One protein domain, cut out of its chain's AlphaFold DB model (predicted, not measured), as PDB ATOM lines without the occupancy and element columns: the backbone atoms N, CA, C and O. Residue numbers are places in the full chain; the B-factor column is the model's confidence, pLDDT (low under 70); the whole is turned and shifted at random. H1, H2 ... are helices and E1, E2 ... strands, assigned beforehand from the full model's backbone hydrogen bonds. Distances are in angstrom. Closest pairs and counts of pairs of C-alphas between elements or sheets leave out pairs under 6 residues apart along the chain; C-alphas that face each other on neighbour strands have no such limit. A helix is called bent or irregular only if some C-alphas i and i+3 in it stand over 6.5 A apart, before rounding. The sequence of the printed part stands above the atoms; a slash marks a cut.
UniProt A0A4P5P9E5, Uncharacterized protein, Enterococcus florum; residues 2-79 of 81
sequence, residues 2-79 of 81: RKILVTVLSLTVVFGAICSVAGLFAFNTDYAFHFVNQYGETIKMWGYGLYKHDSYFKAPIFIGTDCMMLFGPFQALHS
ATOM      1  N   ARG A   2       7.558 -25.072 -36.970       89.44
ATOM      2  CA  ARG A   2       6.225 -25.635 -36.628       89.44
ATOM      3  C   ARG A   2       5.544 -25.008 -35.397       89.44
ATOM      4  O   ARG A   2       4.366 -24.694 -35.457       89.44
ATOM      5  N   LYS A   3       6.282 -24.796 -34.299       90.44
ATOM      6  CA  LYS A   3       5.733 -24.204 -33.060       90.44
ATOM      7  C   LYS A   3       5.250 -22.761 -33.265       90.44
ATOM      8  O   LYS A   3       4.148 -22.440 -32.857       90.44
ATOM      9  N   ILE A   4       6.040 -21.942 -33.965       94.81
ATOM     10  CA  ILE A   4       5.704 -20.542 -34.274       94.81
ATOM     11  C   ILE A   4       4.444 -20.473 -35.143       94.81
ATOM     12  O   ILE A   4       3.548 -19.695 -34.842       94.81
ATOM     13  N   LEU A   5       4.344 -21.328 -36.169       93.81
ATOM     14  CA  LEU A   5       3.160 -21.397 -37.027       93.81
ATOM     15  C   LEU A   5       1.893 -21.703 -36.217       93.81
ATOM     16  O   LEU A   5       0.895 -21.006 -36.357       93.81
ATOM     17  N   VAL A   6       1.948 -22.706 -35.336       95.19
ATOM     18  CA  VAL A   6       0.811 -23.070 -34.474       95.19
ATOM     19  C   VAL A   6       0.445 -21.927 -33.526       95.19
ATOM     20  O   VAL A   6      -0.734 -21.619 -33.385       95.19
ATOM     21  N   THR A   7       1.430 -21.258 -32.920       95.31
ATOM     22  CA  THR A   7       1.181 -20.118 -32.026       95.31
ATOM     23  C   THR A   7       0.499 -18.963 -32.756       95.31
ATOM     24  O   THR A   7      -0.512 -18.459 -32.277       95.31
ATOM     25  N   VAL A   8       0.991 -18.576 -33.935       96.25
ATOM     26  CA  VAL A   8       0.387 -17.488 -34.723       96.25
ATOM     27  C   VAL A   8      -1.035 -17.854 -35.150       96.25
ATOM     28  O   VAL A   8      -1.943 -17.058 -34.942       96.25
ATOM     29  N   LEU A   9      -1.255 -19.078 -35.643       95.81
ATOM     30  CA  LEU A   9      -2.592 -19.555 -36.015       95.81
ATOM     31  C   LEU A   9      -3.563 -19.520 -34.829       95.81
ATOM     32  O   LEU A   9      -4.674 -19.011 -34.966       95.81
ATOM     33  N   SER A  10      -3.141 -20.004 -33.657       93.81
ATOM     34  CA  SER A  10      -3.986 -19.970 -32.457       93.81
ATOM     35  C   SER A  10      -4.348 -18.544 -32.039       93.81
ATOM     36  O   SER A  10      -5.497 -18.287 -31.689       93.81
ATOM     37  N   LEU A  11      -3.406 -17.600 -32.136       96.38
ATOM     38  CA  LEU A  11      -3.650 -16.199 -31.800       96.38
ATOM     39  C   LEU A  11      -4.645 -15.560 -32.766       96.38
ATOM     40  O   LEU A  11      -5.556 -14.869 -32.320       96.38
ATOM     41  N   THR A  12      -4.510 -15.817 -34.069       96.00
ATOM     42  CA  THR A  12      -5.441 -15.295 -35.076       96.00
ATOM     43  C   THR A  12      -6.863 -15.805 -34.848       96.00
ATOM     44  O   THR A  12      -7.800 -15.016 -34.921       96.00
ATOM     45  N   VAL A  13      -7.033 -17.090 -34.519       93.88
ATOM     46  CA  VAL A  13      -8.358 -17.663 -34.223       93.88
ATOM     47  C   VAL A  13      -8.977 -17.012 -32.984       93.88
ATOM     48  O   VAL A  13     -10.138 -16.610 -33.023       93.88
ATOM     49  N   VAL A  14      -8.205 -16.854 -31.903       94.25
ATOM     50  CA  VAL A  14      -8.696 -16.242 -30.657       94.25
ATOM     51  C   VAL A  14      -9.075 -14.775 -30.865       94.25
ATOM     52  O   VAL A  14     -10.169 -14.368 -30.480       94.25
ATOM     53  N   PHE A  15      -8.216 -13.984 -31.509       96.62
ATOM     54  CA  PHE A  15      -8.523 -12.582 -31.806       96.62
ATOM     55  C   PHE A  15      -9.735 -12.445 -32.727       96.62
ATOM     56  O   PHE A  15     -10.606 -11.619 -32.464       96.62
ATOM     57  N   GLY A  16      -9.823 -13.281 -33.765       93.62
ATOM     58  CA  GLY A  16     -10.967 -13.308 -34.671       93.62
ATOM     59  C   GLY A  16     -12.275 -13.577 -33.933       93.62
ATOM     60  O   GLY A  16     -13.237 -12.839 -34.118       93.62
ATOM     61  N   ALA A  17     -12.295 -14.563 -33.031       91.75
ATOM     62  CA  ALA A  17     -13.473 -14.865 -32.222       91.75
ATOM     63  C   ALA A  17     -13.902 -13.668 -31.353       91.75
ATOM     64  O   ALA A  17     -15.080 -13.314 -31.342       91.75
ATOM     65  N   ILE A  18     -12.954 -13.001 -30.682       94.62
ATOM     66  CA  ILE A  18     -13.238 -11.819 -29.852       94.62
ATOM     67  C   ILE A  18     -13.822 -10.681 -30.701       94.62
ATOM     68  O   ILE A  18     -14.835 -10.090 -30.325       94.62
ATOM     69  N   CYS A  19     -13.217 -10.388 -31.856       94.19
ATOM     70  CA  CYS A  19     -13.705  -9.353 -32.766       94.19
ATOM     71  C   CYS A  19     -15.112  -9.662 -33.294       94.19
ATOM     72  O   CYS A  19     -15.945  -8.759 -33.342       94.19
ATOM     73  N   SER A  20     -15.398 -10.921 -33.641       92.50
ATOM     74  CA  SER A  20     -16.723 -11.341 -34.107       92.50
ATOM     75  C   SER A  20     -17.792 -11.165 -33.031       92.50
ATOM     76  O   SER A  20     -18.840 -10.593 -33.317       92.50
ATOM     77  N   VAL A  21     -17.520 -11.573 -31.785       92.88
ATOM     78  CA  VAL A  21     -18.439 -11.349 -30.653       92.88
ATOM     79  C   VAL A  21     -18.686  -9.853 -30.451       92.88
ATOM     80  O   VAL A  21     -19.834  -9.420 -30.374       92.88
ATOM     81  N   ALA A  22     -17.622  -9.047 -30.404       93.00
ATOM     82  CA  ALA A  22     -17.740  -7.605 -30.203       93.00
ATOM     83  C   ALA A  22     -18.549  -6.925 -31.322       93.00
ATOM     84  O   ALA A  22     -19.393  -6.079 -31.037       93.00
ATOM     85  N   GLY A  23     -18.334  -7.314 -32.582       90.69
ATOM     86  CA  GLY A  23     -19.083  -6.791 -33.726       90.69
ATOM     87  C   GLY A  23     -20.554  -7.210 -33.724       90.69
ATOM     88  O   GLY A  23     -21.422  -6.390 -34.017       90.69
ATOM     89  N   LEU A  24     -20.842  -8.459 -33.347       91.56
ATOM     90  CA  LEU A  24     -22.198  -9.005 -33.294       91.56
ATOM     91  C   LEU A  24     -23.080  -8.275 -32.271       91.56
ATOM     92  O   LEU A  24     -24.245  -7.994 -32.545       91.56
ATOM     93  N   PHE A  25     -22.506  -7.922 -31.118       89.19
ATOM     94  CA  PHE A  25     -23.204  -7.204 -30.047       89.19
ATOM     95  C   PHE A  25     -23.080  -5.673 -30.132       89.19
ATOM     96  O   PHE A  25     -23.622  -4.965 -29.287       89.19
ATOM     97  N   ALA A  26     -22.427  -5.135 -31.165       88.88
ATOM     98  CA  ALA A  26     -22.355  -3.697 -31.413       88.88
ATOM     99  C   ALA A  26     -23.610  -3.192 -32.151       88.88
ATOM    100  O   ALA A  26     -23.548  -2.797 -33.318       88.88
ATOM    101  N   PHE A  27     -24.760  -3.190 -31.471       88.50
ATOM    102  CA  PHE A  27     -26.014  -2.651 -32.004       88.50
ATOM    103  C   PHE A  27     -26.435  -1.343 -31.327       88.50
ATOM    104  O   PHE A  27     -26.263  -1.152 -30.126       88.50
ATOM    105  N   ASN A  28     -27.028  -0.446 -32.113       90.44
ATOM    106  CA  ASN A  28     -27.704   0.753 -31.635       90.44
ATOM    107  C   ASN A  28     -28.911   1.014 -32.550       90.44
ATOM    108  O   ASN A  28     -28.754   1.231 -33.750       90.44
ATOM    109  N   THR A  29     -30.115   0.954 -31.985       86.94
ATOM    110  CA  THR A  29     -31.377   1.076 -32.730       86.94
ATOM    111  C   THR A  29     -31.814   2.519 -32.971       86.94
ATOM    112  O   THR A  29     -32.744   2.738 -33.746       86.94
ATOM    113  N   ASP A  30     -31.153   3.499 -32.353       93.88
ATOM    114  CA  ASP A  30     -31.484   4.923 -32.486       93.88
ATOM    115  C   ASP A  30     -31.138   5.457 -33.882       93.88
ATOM    116  O   ASP A  30     -31.719   6.436 -34.343       93.88
ATOM    117  N   TYR A  31     -30.232   4.779 -34.593       93.56
ATOM    118  CA  TYR A  31     -29.833   5.116 -35.960       93.56
ATOM    119  C   TYR A  31     -30.739   4.506 -37.040       93.56
ATOM    120  O   TYR A  31     -30.440   4.622 -38.230       93.56
ATOM    121  N   ALA A  32     -31.836   3.843 -36.665       95.12
ATOM    122  CA  ALA A  32     -32.761   3.267 -37.631       95.12
ATOM    123  C   ALA A  32     -33.436   4.360 -38.483       95.12
ATOM    124  O   ALA A  32     -33.933   5.357 -37.964       95.12
ATOM    125  N   PHE A  33     -33.508   4.145 -39.798       95.38
ATOM    126  CA  PHE A  33     -34.058   5.116 -40.752       95.38
ATOM    127  C   PHE A  33     -34.965   4.446 -41.789       95.38
ATOM    128  O   PHE A  33     -34.938   3.230 -41.960       95.38
ATOM    129  N   HIS A  34     -35.787   5.232 -42.484       96.94
ATOM    130  CA  HIS A  34     -36.668   4.734 -43.543       96.94
ATOM    131  C   HIS A  34     -36.012   4.859 -44.923       96.94
ATOM    132  O   HIS A  34     -35.363   5.859 -45.219       96.94
ATOM    133  N   PHE A  35     -36.205   3.853 -45.775       95.75
ATOM    134  CA  PHE A  35     -35.693   3.798 -47.144       95.75
ATOM    135  C   PHE A  35     -36.768   3.254 -48.090       95.75
ATOM    136  O   PHE A  35     -37.550   2.392 -47.696       95.75
ATOM    137  N   VAL A  36     -36.801   3.741 -49.332       96.69
ATOM    138  CA  VAL A  36     -37.703   3.233 -50.375       96.69
ATOM    139  C   VAL A  36     -36.952   2.201 -51.208       96.69
ATOM    140  O   VAL A  36     -35.936   2.525 -51.820       96.69
ATOM    141  N   ASN A  37     -37.429   0.958 -51.216       93.69
ATOM    142  CA  ASN A  37     -36.804  -0.122 -51.979       93.69
ATOM    143  C   ASN A  37     -37.083  -0.004 -53.494       93.69
ATOM    144  O   ASN A  37     -37.842   0.853 -53.948       93.69
ATOM    145  N   GLN A  38     -36.505  -0.906 -54.293       94.69
ATOM    146  CA  GLN A  38     -36.722  -0.949 -55.749       94.69
ATOM    147  C   GLN A  38     -38.179  -1.209 -56.176       94.69
ATOM    148  O   GLN A  38     -38.517  -1.018 -57.340       94.69
ATOM    149  N   TYR A  39     -39.028  -1.660 -55.251       96.25
ATOM    150  CA  TYR A  39     -40.448  -1.927 -55.472       96.25
ATOM    151  C   TYR A  39     -41.330  -0.722 -55.113       96.25
ATOM    152  O   TYR A  39     -42.544  -0.785 -55.274       96.25
ATOM    153  N   GLY A  40     -40.736   0.384 -54.649       96.50
ATOM    154  CA  GLY A  40     -41.468   1.572 -54.214       96.50
ATOM    155  C   GLY A  40     -42.019   1.472 -52.789       96.50
ATOM    156  O   GLY A  40     -42.811   2.319 -52.386       96.50
ATOM    157  N   GLU A  41     -41.609   0.469 -52.012       96.81
ATOM    158  CA  GLU A  41     -42.081   0.274 -50.642       96.81
ATOM    159  C   GLU A  41     -41.149   0.942 -49.633       96.81
ATOM    160  O   GLU A  41     -39.923   0.798 -49.692       96.81
ATOM    161  N   THR A  42     -41.738   1.622 -48.653       97.06
ATOM    162  CA  THR A  42     -41.002   2.202 -47.529       97.06
ATOM    163  C   THR A  42     -40.700   1.125 -46.491       97.06
ATOM    164  O   THR A  42     -41.594   0.659 -45.784       97.06
ATOM    165  N   ILE A  43     -39.426   0.775 -46.347       96.50
ATOM    166  CA  ILE A  43     -38.928  -0.168 -45.343       96.50
ATOM    167  C   ILE A  43     -38.127   0.562 -44.262       96.50
ATOM    168  O   ILE A  43     -37.467   1.568 -44.518       96.50
ATOM    169  N   LYS A  44     -38.178   0.052 -43.028       97.12
ATOM    170  CA  LYS A  44     -37.313   0.513 -41.935       97.12
ATOM    171  C   LYS A  44     -35.990  -0.250 -41.993       97.12
ATOM    172  O   LYS A  44     -35.996  -1.480 -42.030       97.12
ATOM    173  N   MET A  45     -34.879   0.469 -41.983       96.81
ATOM    174  CA  MET A  45     -33.509  -0.047 -41.988       96.81
ATOM    175  C   MET A  45     -32.942  -0.063 -40.567       96.81
ATOM    176  O   MET A  45     -33.326   0.762 -39.739       96.81
ATOM    177  N   TRP A  46     -32.025  -0.989 -40.282       95.62
ATOM    178  CA  TRP A  46     -31.388  -1.113 -38.965       95.62
ATOM    179  C   TRP A  46     -30.452   0.060 -38.642       95.62
ATOM    180  O   TRP A  46     -30.434   0.551 -37.519       95.62
ATOM    181  N   GLY A  47     -29.700   0.538 -39.637       91.94
ATOM    182  CA  GLY A  47     -28.979   1.811 -39.567       91.94
ATOM    183  C   GLY A  47     -27.701   1.852 -38.724       91.94
ATOM    184  O   GLY A  47     -27.054   2.893 -38.684       91.94
ATOM    185  N   TYR A  48     -27.273   0.740 -38.112       93.69
ATOM    186  CA  TYR A  48     -26.054   0.702 -37.293       93.69
ATOM    187  C   TYR A  48     -25.238  -0.595 -37.401       93.69
ATOM    188  O   TYR A  48     -25.773  -1.672 -37.655       93.69
ATOM    189  N   GLY A  49     -23.930  -0.504 -37.152       91.12
ATOM    190  CA  GLY A  49     -23.050  -1.670 -37.017       91.12
ATOM    191  C   GLY A  49     -22.950  -2.532 -38.281       91.12
ATOM    192  O   GLY A  49     -23.071  -2.031 -39.403       91.12
ATOM    193  N   LEU A  50     -22.724  -3.838 -38.089       92.38
ATOM    194  CA  LEU A  50     -22.597  -4.828 -39.171       92.38
ATOM    195  C   LEU A  50     -23.864  -4.926 -40.035       92.38
ATOM    196  O   LEU A  50     -23.775  -5.115 -41.244       92.38
ATOM    197  N   TYR A  51     -25.028  -4.711 -39.423       94.06
ATOM    198  CA  TYR A  51     -26.339  -4.874 -40.053       94.06
ATOM    199  C   TYR A  51     -26.936  -3.562 -40.568       94.06
ATOM    200  O   TYR A  51     -28.114  -3.512 -40.901       94.06
ATOM    201  N   LYS A  52     -26.157  -2.471 -40.652       94.00
ATOM    202  CA  LYS A  52     -26.662  -1.124 -40.999       94.00
ATOM    203  C   LYS A  52     -27.461  -1.041 -42.306       94.00
ATOM    204  O   LYS A  52     -28.285  -0.143 -42.455       94.00
ATOM    205  N   HIS A  53     -27.200  -1.953 -43.241       93.62
ATOM    206  CA  HIS A  53     -27.840  -2.018 -44.556       93.62
ATOM    207  C   HIS A  53     -28.881  -3.135 -44.672       93.62
ATOM    208  O   HIS A  53     -29.467  -3.304 -45.737       93.62
ATOM    209  N   ASP A  54     -29.140  -3.875 -43.598       94.75
ATOM    210  CA  ASP A  54     -30.258  -4.804 -43.541       94.75
ATOM    211  C   ASP A  54     -31.519  -4.092 -43.046       94.75
ATOM    212  O   ASP A  54     -31.485  -3.086 -42.323       94.75
ATOM    213  N   SER A  55     -32.670  -4.624 -43.456       95.62
ATOM    214  CA  SER A  55     -33.946  -4.158 -42.933       95.62
ATOM    215  C   SER A  55     -34.048  -4.468 -41.442       95.62
ATOM    216  O   SER A  55     -33.473  -5.432 -40.934       95.62
ATOM    217  N   TYR A  56     -34.844  -3.670 -40.738       95.06
ATOM    218  CA  TYR A  56     -35.064  -3.799 -39.301       95.06
ATOM    219  C   TYR A  56     -35.612  -5.183 -38.911       95.06
ATOM    220  O   TYR A  56     -35.358  -5.668 -37.815       95.06
ATOM    221  N   PHE A  57     -36.338  -5.837 -39.822       94.25
ATOM    222  CA  PHE A  57     -36.823  -7.207 -39.650       94.25
ATOM    223  C   PHE A  57     -35.723  -8.262 -39.847       94.25
ATOM    224  O   PHE A  57     -35.673  -9.259 -39.133       94.25
ATOM    225  N   LYS A  58     -34.834  -8.049 -40.818       95.25
ATOM    226  CA  LYS A  58     -33.814  -9.021 -41.225       95.25
ATOM    227  C   LYS A  58     -32.596  -9.013 -40.304       95.25
ATOM    228  O   LYS A  58     -32.035 -10.071 -40.036       95.25
ATOM    229  N   ALA A  59     -32.228  -7.846 -39.775       95.06
ATOM    230  CA  ALA A  59     -31.063  -7.691 -38.910       95.06
ATOM    231  C   ALA A  59     -31.082  -8.626 -37.674       95.06
ATOM    232  O   ALA A  59     -30.104  -9.345 -37.490       95.06
ATOM    233  N   PRO A  60     -32.169  -8.752 -36.880       93.00
ATOM    234  CA  PRO A  60     -32.223  -9.714 -35.771       93.00
ATOM    235  C   PRO A  60     -32.095 -11.182 -36.191       93.00
ATOM    236  O   PRO A  60     -31.491 -11.975 -35.472       93.00
ATOM    237  N   ILE A  61     -32.642 -11.553 -37.356       96.25
ATOM    238  CA  ILE A  61     -32.545 -12.923 -37.885       96.25
ATOM    239  C   ILE A  61     -31.083 -13.256 -38.183       96.25
ATOM    240  O   ILE A  61     -30.598 -14.335 -37.840       96.25
ATOM    241  N   PHE A  62     -30.366 -12.316 -38.792       95.06
ATOM    242  CA  PHE A  62     -28.949 -12.476 -39.080       95.06
ATOM    243  C   PHE A  62     -28.086 -12.460 -37.823       95.06
ATOM    244  O   PHE A  62     -27.243 -13.339 -37.688       95.06
ATOM    245  N   ILE A  63     -28.382 -11.594 -36.848       94.25
ATOM    246  CA  ILE A  63     -27.738 -11.635 -35.525       94.25
ATOM    247  C   ILE A  63     -27.892 -13.025 -34.896       94.25
ATOM    248  O   ILE A  63     -26.916 -13.615 -34.438       94.25
ATOM    249  N   GLY A  64     -29.107 -13.580 -34.896       93.31
ATOM    250  CA  GLY A  64     -29.366 -14.920 -34.368       93.31
ATOM    251  C   GLY A  64     -28.645 -16.028 -35.142       93.31
ATOM    252  O   GLY A  64     -28.122 -16.963 -34.536       93.31
ATOM    253  N   THR A  65     -28.570 -15.915 -36.468       94.31
ATOM    254  CA  THR A  65     -27.867 -16.884 -37.325       94.31
ATOM    255  C   THR A  65     -26.364 -16.866 -37.050       94.31
ATOM    256  O   THR A  65     -25.768 -17.921 -36.843       94.31
ATOM    257  N   ASP A  66     -25.766 -15.682 -36.948       93.69
ATOM    258  CA  ASP A  66     -24.348 -15.513 -36.636       93.69
ATOM    259  C   ASP A  66     -24.023 -16.002 -35.215       93.69
ATOM    260  O   ASP A  66     -23.012 -16.676 -35.011       93.69
ATOM    261  N   CYS A  67     -24.921 -15.774 -34.246       93.06
ATOM    262  CA  CYS A  67     -24.841 -16.393 -32.920       93.06
ATOM    263  C   CYS A  67     -24.799 -17.928 -33.017       93.06
ATOM    264  O   CYS A  67     -23.950 -18.562 -32.390       93.06
ATOM    265  N   MET A  68     -25.684 -18.541 -33.810       93.19
ATOM    266  CA  MET A  68     -25.705 -19.998 -33.982       93.19
ATOM    267  C   MET A  68     -24.443 -20.524 -34.664       93.19
ATOM    268  O   MET A  68     -23.946 -21.578 -34.279       93.19
ATOM    269  N   MET A  69     -23.888 -19.797 -35.631       90.88
ATOM    270  CA  MET A  69     -22.634 -20.189 -36.278       90.88
ATOM    271  C   MET A  69     -21.450 -20.124 -35.305       90.88
ATOM    272  O   MET A  69     -20.573 -20.986 -35.346       90.88
ATOM    273  N   LEU A  70     -21.435 -19.135 -34.408       90.19
ATOM    274  CA  LEU A  70     -20.340 -18.927 -33.462       90.19
ATOM    275  C   LEU A  70     -20.411 -19.856 -32.237       90.19
ATOM    276  O   LEU A  70     -19.380 -20.351 -31.784       90.19
ATOM    277  N   PHE A  71     -21.612 -20.114 -31.709       88.44
ATOM    278  CA  PHE A  71     -21.814 -20.863 -30.458       88.44
ATOM    279  C   PHE A  71     -22.436 -22.252 -30.646       88.44
ATOM    280  O   PHE A  71     -22.249 -23.129 -29.801       88.44
ATOM    281  N   GLY A  72     -23.136 -22.497 -31.755       87.00
ATOM    282  CA  GLY A  72     -23.775 -23.782 -32.052       87.00
ATOM    283  C   GLY A  72     -22.816 -24.978 -32.033       87.00
ATOM    284  O   GLY A  72     -23.152 -25.989 -31.412       87.00
ATOM    285  N   PRO A  73     -21.599 -24.890 -32.606       83.44
ATOM    286  CA  PRO A  73     -20.618 -25.974 -32.520       83.44
ATOM    287  C   PRO A  73     -20.186 -26.295 -31.081       83.44
ATOM    288  O   PRO A  73     -19.968 -27.457 -30.743       83.44
ATOM    289  N   PHE A  74     -20.092 -25.281 -30.214       76.50
ATOM    290  CA  PHE A  74     -19.756 -25.467 -28.800       76.50
ATOM    291  C   PHE A  74     -20.885 -26.169 -28.033       76.50
ATOM    292  O   PHE A  74     -20.615 -27.036 -27.200       76.50
ATOM    293  N   GLN A  75     -22.141 -25.830 -28.345       71.94
ATOM    294  CA  GLN A  75     -23.311 -26.509 -27.793       71.94
ATOM    295  C   GLN A  75     -23.388 -27.965 -28.269       71.94
ATOM    296  O   GLN A  75     -23.589 -28.857 -27.454       71.94
ATOM    297  N   ALA A  76     -23.157 -28.222 -29.560       74.19
ATOM    298  CA  ALA A  76     -23.161 -29.572 -30.122       74.19
ATOM    299  C   ALA A  76     -22.088 -30.489 -29.505       74.19
ATOM    300  O   ALA A  76     -22.319 -31.687 -29.381       74.19
ATOM    301  N   LEU A  77     -20.945 -29.938 -29.082       69.31
ATOM    302  CA  LEU A  77     -19.880 -30.690 -28.408       69.31
ATOM    303  C   LEU A  77     -20.242 -31.111 -26.969       69.31
ATOM    304  O   LEU A  77     -19.738 -32.121 -26.489       69.31
ATOM    305  N   HIS A  78     -21.091 -30.342 -26.279       66.62
ATOM    306  CA  HIS A  78     -21.513 -30.612 -24.897       66.62
ATOM    307  C   HIS A  78     -22.849 -31.350 -24.788       66.62
ATOM    308  O   HIS A  78     -23.261 -31.688 -23.679       66.62
ATOM    309  N   SER A  79     -23.529 -31.602 -25.905       67.94
ATOM    310  CA  SER A  79     -24.729 -32.433 -25.929       67.94
ATOM    311  C   SER A  79     -24.336 -33.892 -25.662       67.94
ATOM    312  O   SER A  79     -23.644 -34.479 -26.496       67.94
TER     313      SER A  79
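Overview. This is residues 2 to 79 of the 81 residues of an uncharacterized protein of Enterococcus florum (UniProt A0A4P5P9E5). A small two-stranded hairpin, E1 and E2, makes a head at one end of an elongated model, and two helices spread from it as an open V, meeting where the end of H1 comes near the first half of H2. The far arms of the V, residues 2 to 16 of H1 and residues 71 to 79, stick out free. The printed part has 78 residues, in the order H1, E1, E2, H2, and is mostly helix, with one antiparallel sheet, order E1 - E2. It is only just extended, close to loose, with a radius of gyration of the C-alphas of 17.4 A and spans of 57 by 30 by 23 A.

Along the chain. Look first at the sheet: E1 is residues 33 to 36, beginning at C-alpha 33 at (-34.058, 5.116, -40.752), and E2 is residues 42 to 45. Find C-alpha 2 at (6.225, -25.635, -36.628); from there H1, residues 2 to 24, runs 33.1 A. H2, residues 58 to 78, covers 29.7 A and ends at C-alpha 78 at (-21.513, -30.612, -24.897).

Arrangement. E1 and E2 form a hairpin, antiparallel at 141 degrees; find N 35 and O 43 at 2.9 A and N 45 and O 33 at 2.8 A, within hydrogen-bond range. H1 and H2 only just touch, with 3 pairs of C-alphas within 8 A, through residue 24 of H1 and residues 63 to 67 of H2. Their closest C-alphas, of Leu 24 and Ile 63, are 6.5 A apart. They run opposite ways at a steep tilt of 43 degrees. H2 is irregular, C-alphas 70 and 73 being 7.1 A apart, with a kink of 45 degrees near residue 71. Every O i to N i+4 pair is within hydrogen-bond range in H1, and 15 of 17 are in H2. H1 and E2 are apart, as are E1 and H2.

Size, cuts and confidence. The two C-alphas farthest apart, of Lys 3 and Gly 40, are 57.8 A apart. The printed part has no cut. The link from E2 to H2, residues 46 to 57, is long. Mean pLDDT of the printed part is 91.8, and residues 77 to 79 are under 70.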